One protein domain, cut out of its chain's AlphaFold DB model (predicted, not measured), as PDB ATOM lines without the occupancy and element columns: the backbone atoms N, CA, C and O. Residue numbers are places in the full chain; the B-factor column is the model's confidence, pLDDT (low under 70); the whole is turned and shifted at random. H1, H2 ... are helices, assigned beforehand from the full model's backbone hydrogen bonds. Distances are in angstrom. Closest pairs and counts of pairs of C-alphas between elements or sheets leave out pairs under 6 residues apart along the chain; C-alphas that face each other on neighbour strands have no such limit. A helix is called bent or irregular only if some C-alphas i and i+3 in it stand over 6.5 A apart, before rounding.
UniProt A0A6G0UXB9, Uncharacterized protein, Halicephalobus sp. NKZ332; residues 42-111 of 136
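Overview. This is residues 42 to 111 of the 136 residues of an uncharacterized protein of Halicephalobus sp. NKZ332 (UniProt A0A6G0UXB9). One long helix, H1, is met partway along by a shorter bent helix, H2, whose first arm, H2a, packs on it about perpendicular, while the second arm, H2b, leads away from it. Between the helices a long loop swings out, and its residues 80 to 87 stick out, as do residues 42 to 52 at the other end of the longest axis. The printed part has 70 residues, with two named helices in the order H1, H2 and no named strand; its class is all helix. It is loose, with a radius of gyration of the C-alphas of 15.5 A, and elongated, spanning 53 by 28 by 23 A.

Arrangement. Begin with H1, residues 43 to 68, and look at its residues 60 to 64, which alone touch H2a, residues 92 to 99. The closest C-alphas there are those of Ala 60 and Ile 96, 6.6 A apart, and the lines of H1 and H2a stand about perpendicular, at 75 degrees. H2b, residues 102 to 109, is apart from H1; it stands at a shallow tilt of 25 degrees to H2a, and the two arms are near each other. Every O i to N i+4 pair is within hydrogen-bond range in H1 and H2a, and 3 of 4 are in H2b.

Along the chain. Find C-alpha 43 at (87.893, 37.392, 161.672); from there H1 runs 37.8 A to C-alpha 68 at (69.093, 29.554, 129.779). H2, residues 92 to 109, was assigned as one helix by its hydrogen bonds but is bent: C-alphas 99 and 102 are 6.5 A apart. H2a measures 10.8 A and H2b 10.2 A, ending at C-alpha 109 at (80.605, 14.755, 152.224).

Size, cuts and confidence. The C-alphas farthest apart, those of Ser 42 and Glu 82, are 53.5 A from each other. The printed part has no cut, and the link from H1 to H2, 23 residues, is long. Look in the B-factor column for pLDDT under 70 at residues 73 to 75 and 77; the mean of the printed part is 85.6.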
ATOM      1  N   SER A  42      88.331  33.363 164.305       90.56
ATOM      2  CA  SER A  42      89.158  34.481 163.854       90.56
ATOM      3  C   SER A  42      88.461  35.207 162.698       90.56
ATOM      4  O   SER A  42      87.916  34.563 161.797       90.56
ATOM      5  N   PHE A  43      88.526  36.541 162.688       92.56
ATOM      6  CA  PHE A  43      87.893  37.392 161.672       92.56
ATOM      7  C   PHE A  43      88.189  36.935 160.232       92.56
ATOM      8  O   PHE A  43      87.309  36.934 159.372       92.56
ATOM      9  N   PHE A  44      89.422  36.486 159.970       95.00
ATOM     10  CA  PHE A  44      89.811  35.986 158.652       95.00
ATOM     11  C   PHE A  44      89.043  34.715 158.260       95.00
ATOM     12  O   PHE A  44      88.568  34.603 157.132       95.00
ATOM     13  N   VAL A  45      88.879  33.777 159.196       94.56
ATOM     14  CA  VAL A  45      88.145  32.524 158.964       94.56
ATOM     15  C   VAL A  45      86.678  32.823 158.667       94.56
ATOM     16  O   VAL A  45      86.123  32.281 157.713       94.56
ATOM     17  N   GLU A  46      86.063  33.728 159.428       94.19
ATOM     18  CA  GLU A  46      84.677  34.142 159.204       94.19
ATOM     19  C   GLU A  46      84.479  34.744 157.802       94.19
ATOM     20  O   GLU A  46      83.533  34.385 157.092       94.19
ATOM     21  N   LEU A  47      85.394  35.620 157.373       96.56
ATOM     22  CA  LEU A  47      85.346  36.248 156.055       96.56
ATOM     23  C   LEU A  47      85.509  35.221 154.934       96.56
ATOM     24  O   LEU A  47      84.743  35.243 153.970       96.56
ATOM     25  N   VAL A  48      86.462  34.297 155.067       97.00
ATOM     26  CA  VAL A  48      86.707  33.245 154.071       97.00
ATOM     27  C   VAL A  48      85.494  32.326 153.927       97.00
ATOM     28  O   VAL A  48      85.087  32.039 152.802       97.00
ATOM     29  N   VAL A  49      84.868  31.912 155.033       94.94
ATOM     30  CA  VAL A  49      83.672  31.052 154.994       94.94
ATOM     31  C   VAL A  49      82.503  31.771 154.321       94.94
ATOM     32  O   VAL A  49      81.845  31.203 153.444       94.94
ATOM     33  N   LYS A  50      82.267  33.042 154.671       95.25
ATOM     34  CA  LYS A  50      81.235  33.864 154.023       95.25
ATOM     35  C   LYS A  50      81.515  34.023 152.529       95.25
ATOM     36  O   LYS A  50      80.624  33.801 151.713       95.25
ATOM     37  N   PHE A  51      82.753  34.341 152.159       97.12
ATOM     38  CA  PHE A  51      83.172  34.468 150.765       97.12
ATOM     39  C   PHE A  51      82.949  33.171 149.982       97.12
ATOM     40  O   PHE A  51      82.335  33.197 148.917       97.12
ATOM     41  N   GLN A  52      83.363  32.029 150.531       94.25
ATOM     42  CA  GLN A  52      83.138  30.723 149.916       94.25
ATOM     43  C   GLN A  52      81.646  30.460 149.684       94.25
ATOM     44  O   GLN A  52      81.267  29.975 148.616       94.25
ATOM     45  N   PHE A  53      80.789  30.804 150.649       92.19
ATOM     46  CA  PHE A  53      79.344  30.659 150.492       92.19
ATOM     47  C   PHE A  53      78.805  31.516 149.336       92.19
ATOM     48  O   PHE A  53      78.068  31.008 148.487       92.19
ATOM     49  N   TYR A  54      79.230  32.780 149.235       95.62
ATOM     50  CA  TYR A  54      78.842  33.649 148.119       95.62
ATOM     51  C   TYR A  54      79.334  33.127 146.770       95.62
ATOM     52  O   TYR A  54      78.574  33.139 145.802       95.62
ATOM     53  N   VAL A  55      80.564  32.616 146.703       95.25
ATOM     54  CA  VAL A  55      81.123  32.021 145.483       95.25
ATOM     55  C   VAL A  55      80.289  30.820 145.024       95.25
ATOM     56  O   VAL A  55      79.951  30.726 143.843       95.25
ATOM     57  N   LEU A  56      79.889  29.933 145.942       92.12
ATOM     58  CA  LEU A  56      79.041  28.778 145.618       92.12
ATOM     59  C   LEU A  56      77.681  29.201 145.050       92.12
ATOM     60  O   LEU A  56      77.241  28.663 144.029       92.12
ATOM     61  N   VAL A  57      77.027  30.178 145.681       92.25
ATOM     62  CA  VAL A  57      75.733  30.701 145.219       92.25
ATOM     63  C   VAL A  57      75.878  31.399 143.865       92.25
ATOM     64  O   VAL A  57      75.075  31.164 142.959       92.25
ATOM     65  N   PHE A  58      76.933  32.196 143.687       95.00
ATOM     66  CA  PHE A  58      77.216  32.893 142.438       95.00
ATOM     67  C   PHE A  58      77.393  31.917 141.268       95.00
ATOM     68  O   PHE A  58      76.720  32.054 140.246       95.00
ATOM     69  N   PHE A  59      78.228  30.885 141.423       92.31
ATOM     70  CA  PHE A  59      78.419  29.880 140.373       92.31
ATOM     71  C   PHE A  59      77.153  29.065 140.094       92.31
ATOM     72  O   PHE A  59      76.899  28.705 138.940       92.31
ATOM     73  N   ALA A  60      76.326  28.799 141.108       90.56
ATOM     74  CA  ALA A  60      75.044  28.131 140.908       90.56
ATOM     75  C   ALA A  60      74.121  28.961 139.998       90.56
ATOM     76  O   ALA A  60      73.606  28.429 139.007       90.56
ATOM     77  N   ILE A  61      73.991  30.264 140.273       91.44
ATOM     78  CA  ILE A  61      73.199  31.202 139.463       91.44
ATOM     79  C   ILE A  61      73.799  31.350 138.062       91.44
ATOM     80  O   ILE A  61      73.078  31.207 137.073       91.44
ATOM     81  N   LEU A  62      75.113  31.563 137.954       92.56
ATOM     82  CA  LEU A  62      75.807  31.683 136.670       92.56
ATOM     83  C   LEU A  62      75.568  30.446 135.799       92.56
ATOM     84  O   LEU A  62      75.233  30.568 134.623       92.56
ATOM     85  N   SER A  63      75.649  29.246 136.380       87.00
ATOM     86  CA  SER A  63      75.366  28.005 135.652       87.00
ATOM     87  C   SER A  63      73.912  27.921 135.172       87.00
ATOM     88  O   SER A  63      73.656  27.379 134.098       87.00
ATOM     89  N   ALA A  64      72.959  28.472 135.931       86.06
ATOM     90  CA  ALA A  64      71.557  28.531 135.533       86.06
ATOM     91  C   ALA A  64      71.343  29.521 134.376       86.06
ATOM     92  O   ALA A  64      70.599  29.218 133.443       86.06
ATOM     93  N   VAL A  65      72.038  30.661 134.386       88.81
ATOM     94  CA  VAL A  65      72.011  31.650 133.294       88.81
ATOM     95  C   VAL A  65      72.643  31.086 132.020       88.81
ATOM     96  O   VAL A  65      71.999  31.083 130.974       88.81
ATOM     97  N   LEU A  66      73.850  30.517 132.106       89.00
ATOM     98  CA  LEU A  66      74.530  29.868 130.973       89.00
ATOM     99  C   LEU A  66      73.677  28.762 130.342       89.00
ATOM    100  O   LEU A  66      73.717  28.529 129.132       89.00
ATOM    101  N   ARG A  67      72.870  28.093 131.166       81.75
ATOM    102  CA  ARG A  67      71.916  27.087 130.722       81.75
ATOM    103  C   ARG A  67      70.699  27.691 130.020       81.75
ATOM    104  O   ARG A  67      70.284  27.137 129.006       81.75
ATOM    105  N   LYS A  68      70.153  28.815 130.498       83.50
ATOM    106  CA  LYS A  68      69.093  29.554 129.779       83.50
ATOM    107  C   LYS A  68      69.563  30.020 128.398       83.50
ATOM    108  O   LYS A  68      68.774  30.020 127.466       83.50
ATOM    109  N   ILE A  69      70.848  30.349 128.268       88.50
ATOM    110  CA  ILE A  69      71.476  30.746 126.996       88.50
ATOM    111  C   ILE A  69      71.732  29.529 126.075       88.50
ATOM    112  O   ILE A  69      71.982  29.691 124.887       88.50
ATOM    113  N   GLY A  70      71.631  28.294 126.582       82.12
ATOM    114  CA  GLY A  70      71.757  27.067 125.783       82.12
ATOM    115  C   GLY A  70      73.188  26.557 125.587       82.12
ATOM    116  O   GLY A  70      73.395  25.585 124.864       82.12
ATOM    117  N   ILE A  71      74.176  27.158 126.257       84.19
ATOM    118  CA  ILE A  71      75.597  26.786 126.128       84.19
ATOM    119  C   ILE A  71      75.876  25.439 126.815       84.19
ATOM    120  O   ILE A  71      76.657  24.623 126.332       84.19
ATOM    121  N   LEU A  72      75.217  25.187 127.951       77.12
ATOM    122  CA  LEU A  72      75.408  23.982 128.757       77.12
ATOM    123  C   LEU A  72      74.229  23.017 128.585       77.12
ATOM    124  O   LEU A  72      73.136  23.256 129.104       77.12
ATOM    125  N   LYS A  73      74.465  21.870 127.936       69.00
ATOM    126  CA  LYS A  73      73.526  20.737 127.967       69.00
ATOM    127  C   LYS A  73      73.583  20.091 129.355       69.00
ATOM    128  O   LYS A  73      74.632  19.629 129.786       69.00
ATOM    129  N   THR A  74      72.472  20.096 130.090       65.38
ATOM    130  CA  THR A  74      72.374  19.460 131.417       65.38
ATOM    131  C   THR A  74      71.186  18.506 131.454       65.38
ATOM    132  O   THR A  74      70.046  18.943 131.272       65.38
ATOM    133  N   PHE A  75      71.464  17.238 131.767       63.41
ATOM    134  CA  PHE A  75      70.493  16.154 131.931       63.41
ATOM    135  C   PHE A  75      69.900  16.183 133.338       63.41
ATOM    136  O   PHE A  75      70.391  15.557 134.268       63.41
ATOM    137  N   TYR A  76      68.861  16.975 133.525       70.62
ATOM    138  CA  TYR A  76      67.995  16.913 134.698       70.62
ATOM    139  C   TYR A  76      66.551  16.826 134.200       70.62
ATOM    140  O   TYR A  76      66.262  17.366 133.127       70.62
ATOM    141  N   PRO A  77      65.663  16.130 134.920       67.62
ATOM    142  CA  PRO A  77      64.261  16.057 134.547       67.62
ATOM    143  C   PRO A  77      63.641  17.453 134.676       67.62
ATOM    144  O   PRO A  77      63.431  17.963 135.778       67.62
ATOM    145  N   LEU A  78      63.410  18.083 133.525       71.94
ATOM    146  CA  LEU A  78      62.528  19.234 133.381       71.94
ATOM    147  C   LEU A  78      61.082  18.752 133.386       71.94
ATOM    148  O   LEU A  78      60.801  17.611 133.015       71.94
ATOM    149  N   GLU A  79      60.177  19.642 133.777       74.81
ATOM    150  CA  GLU A  79      58.754  19.421 133.556       74.81
ATOM    151  C   GLU A  79      58.513  19.183 132.061       74.81
ATOM    152  O   GLU A  79      59.126  19.817 131.192       74.81
ATOM    153  N   ARG A  80      57.677  18.190 131.753       79.75
ATOM    154  CA  ARG A  80      57.341  17.872 130.369       79.75
ATOM    155  C   ARG A  80      56.560  19.050 129.796       79.75
ATOM    156  O   ARG A  80      55.681  19.586 130.460       79.75
ATOM    157  N   SER A  81      56.843  19.419 128.547       80.31
ATOM    158  CA  SER A  81      56.155  20.517 127.854       80.31
ATOM    159  C   SER A  81      54.633  20.365 127.857       80.31
ATOM    160  O   SER A  81      53.915  21.356 127.893       80.31
ATOM    161  N   GLU A  82      54.138  19.127 127.873       85.88
ATOM    162  CA  GLU A  82      52.711  18.810 127.954       85.88
ATOM    163  C   GLU A  82      52.077  19.275 129.268       85.88
ATOM    164  O   GLU A  82      50.898  19.592 129.275       85.88
ATOM    165  N   GLN A  83      52.839  19.358 130.362       81.06
ATOM    166  CA  GLN A  83      52.357  19.726 131.697       81.06
ATOM    167  C   GLN A  83      52.528  21.219 132.009       81.06
ATOM    168  O   GLN A  83      52.208  21.644 133.113       81.06
ATOM    169  N   ALA A  84      52.967  22.030 131.040       81.31
ATOM    170  CA  ALA A  84      53.197  23.467 131.224       81.31
ATOM    171  C   ALA A  84      51.928  24.278 131.571       81.31
ATOM    172  O   ALA A  84      52.021  25.453 131.903       81.31
ATOM    173  N   HIS A  85      50.744  23.671 131.466       85.88
ATOM    174  CA  HIS A  85      49.463  24.280 131.830       85.88
ATOM    175  C   HIS A  85      49.140  24.177 133.330       85.88
ATOM    176  O   HIS A  85      48.193  24.814 133.792       85.88
ATOM    177  N   PHE A  86      49.896  23.384 134.090       84.00
ATOM    178  CA  PHE A  86      49.787  23.335 135.544       84.00
ATOM    179  C   PHE A  86      50.670  24.405 136.192       84.00
ATOM    180  O   PHE A  86      51.646  24.868 135.607       84.00
ATOM    181  N   THR A  87      50.334  24.796 137.423       80.94
ATOM    182  CA  THR A  87      51.239  25.596 138.255       80.94
ATOM    183  C   THR A  87      52.580  24.880 138.386       80.94
ATOM    184  O   THR A  87      52.607  23.690 138.697       80.94
ATOM    185  N   GLU A  88      53.671  25.623 138.178       76.94
ATOM    186  CA  GLU A  88      55.033  25.124 138.367       76.94
ATOM    187  C   GLU A  88      55.152  24.494 139.758       76.94
ATOM    188  O   GLU A  88      54.949  25.156 140.781       76.94
ATOM    189  N   LEU A  89      55.468  23.201 139.805       75.62
ATOM    190  CA  LEU A  89      55.538  22.480 141.074       75.62
ATOM    191  C   LEU A  89      56.801  22.866 141.852       75.62
ATOM    192  O   LEU A  89      56.844  22.767 143.077       75.62
ATOM    193  N   LYS A  90      57.853  23.281 141.135       72.44
ATOM    194  CA  LYS A  90      59.171  23.547 141.709       72.44
ATOM    195  C   LYS A  90      59.485  25.031 141.744       72.44
ATOM    196  O   LYS A  90      59.568  25.693 140.715       72.44
ATOM    197  N   ASN A  91      59.830  25.522 142.931       86.12
ATOM    198  CA  ASN A  91      60.424  26.844 143.062       86.12
ATOM    199  C   ASN A  91      61.788  26.888 142.340       86.12
ATOM    200  O   ASN A  91      62.614  25.969 142.440       86.12
ATOM    201  N   THR A  92      62.049  27.989 141.631       82.19
ATOM    202  CA  THR A  92      63.315  28.221 140.924       82.19
ATOM    203  C   THR A  92      64.519  28.159 141.874       82.19
ATOM    204  O   THR A  92      65.530  27.536 141.540       82.19
ATOM    205  N   MET A  93      64.420  28.742 143.074       86.12
ATOM    206  CA  MET A  93      65.525  28.759 144.043       86.12
ATOM    207  C   MET A  93      65.826  27.369 144.604       86.12
ATOM    208  O   MET A  93      66.986  26.961 144.669       86.12
ATOM    209  N   GLU A  94      64.786  26.615 144.949       88.12
ATOM    210  CA  GLU A  94      64.915  25.247 145.455       88.12
ATOM    211  C   GLU A  94      65.561  24.332 144.408       88.12
ATOM    212  O   GLU A  94      66.500  23.586 144.699       88.12
ATOM    213  N   THR A  95      65.136  24.467 143.152       86.12
ATOM    214  CA  THR A  95      65.705  23.719 142.027       86.12
ATOM    215  C   THR A  95      67.192  24.019 141.844       86.12
ATOM    216  O   THR A  95      67.976  23.097 141.598       86.12
ATOM    217  N   ILE A  96      67.609  25.281 141.960       87.69
ATOM    218  CA  ILE A  96      69.024  25.666 141.863       87.69
ATOM    219  C   ILE A  96      69.812  25.085 143.039       87.69
ATOM    220  O   ILE A  96      70.860  24.464 142.828       87.69
ATOM    221  N   TYR A  97      69.292  25.231 144.259       89.31
ATOM    222  CA  TYR A  97      69.938  24.740 145.471       89.31
ATOM    223  C   TYR A  97      70.175  23.227 145.420       89.31
ATOM    224  O   TYR A  97      71.320  22.786 145.552       89.31
ATOM    225  N   ILE A  98      69.134  22.436 145.142       88.81
ATOM    226  CA  ILE A  98      69.226  20.970 145.116       88.81
ATOM    227  C   ILE A  98      70.202  20.504 144.029       88.81
ATOM    228  O   ILE A  98      71.114  19.717 144.294       88.81
ATOM    229  N   ASN A  99      70.048  21.006 142.800       85.25
ATOM    230  CA  ASN A  99      70.764  20.453 141.649       85.25
ATOM    231  C   ASN A  99      72.229  20.884 141.554       85.25
ATOM    232  O   ASN A  99      73.030  20.138 140.980       85.25
ATOM    233  N   LYS A 100      72.574  22.082 142.046       86.75
ATOM    234  CA  LYS A 100      73.918  22.664 141.900       86.75
ATOM    235  C   LYS A 100      74.704  22.674 143.201       86.75
ATOM    236  O   LYS A 100      75.861  22.265 143.191       86.75
ATOM    237  N   ILE A 101      74.094  23.109 144.300       90.44
ATOM    238  CA  ILE A 101      74.800  23.287 145.575       90.44
ATOM    239  C   ILE A 101      74.776  21.978 146.361       90.44
ATOM    240  O   ILE A 101      75.819  21.352 146.553       90.44
ATOM    241  N   TYR A 102      73.584  21.530 146.759       89.25
ATOM    242  CA  TYR A 102      73.413  20.374 147.633       89.25
ATOM    243  C   TYR A 102      74.019  19.110 147.028       89.25
ATOM    244  O   TYR A 102      74.784  18.417 147.692       89.25
ATOM    245  N   ARG A 103      73.740  18.823 145.753       85.69
ATOM    246  CA  ARG A 103      74.256  17.615 145.102       85.69
ATOM    247  C   ARG A 103      75.784  17.592 144.996       85.69
ATOM    248  O   ARG A 103      76.390  16.549 145.227       85.69
ATOM    249  N   THR A 104      76.405  18.736 144.714       83.31
ATOM    250  CA  THR A 104      77.871  18.860 144.655       83.31
ATOM    251  C   THR A 104      78.495  18.739 146.040       83.31
ATOM    252  O   THR A 104      79.493  18.049 146.203       83.31
ATOM    253  N   ALA A 105      77.895  19.350 147.064       87.44
ATOM    254  CA  ALA A 105      78.368  19.190 148.435       87.44
ATOM    255  C   ALA A 105      78.226  17.731 148.903       87.44
ATOM    256  O   ALA A 105      79.178  17.142 149.412       87.44
ATOM    257  N   SER A 106      77.063  17.121 148.654       85.81
ATOM    258  CA  SER A 106      76.731  15.732 148.995       85.81
ATOM    259  C   SER A 106      77.694  14.721 148.366       85.81
ATOM    260  O   SER A 106      78.062  13.736 149.010       85.81
ATOM    261  N   SER A 107      78.165  14.970 147.139       81.38
ATOM    262  CA  SER A 107      79.126  14.076 146.486       81.38
ATOM    263  C   SER A 107      80.449  13.980 147.259       81.38
ATOM    264  O   SER A 107      81.025  12.891 147.332       81.38
ATOM    265  N   VAL A 108      80.877  15.077 147.896       82.50
ATOM    266  CA  VAL A 108      82.099  15.159 148.709       82.50
ATOM    267  C   VAL A 108      81.872  14.627 150.120       82.50
ATOM    268  O   VAL A 108      82.663  13.812 150.587       82.50
ATOM    269  N   VAL A 109      80.802  15.059 150.794       83.19
ATOM    270  CA  VAL A 109      80.605  14.755 152.224       83.19
ATOM    271  C   VAL A 109      80.066  13.348 152.481       83.19
ATOM    272  O   VAL A 109      80.345  12.776 153.526       83.19
ATOM    273  N   ASN A 110      79.343  12.753 151.527       85.19
ATOM    274  CA  ASN A 110      78.685  11.457 151.726       85.19
ATOM    275  C   ASN A 110      79.427  10.285 151.065       85.19
ATOM    276  O   ASN A 110      78.764   9.352 150.602       85.19
ATOM    277  N   ARG A 111      80.759  10.330 150.907       85.88
ATOM    278  CA  ARG A 111      81.503   9.243 150.237       85.88
ATOM    279  C   ARG A 111      81.354   7.921 151.009       85.88
ATOM    280  O   ARG A 111      81.603   7.904 152.213       85.88
TER     281      ARG A 111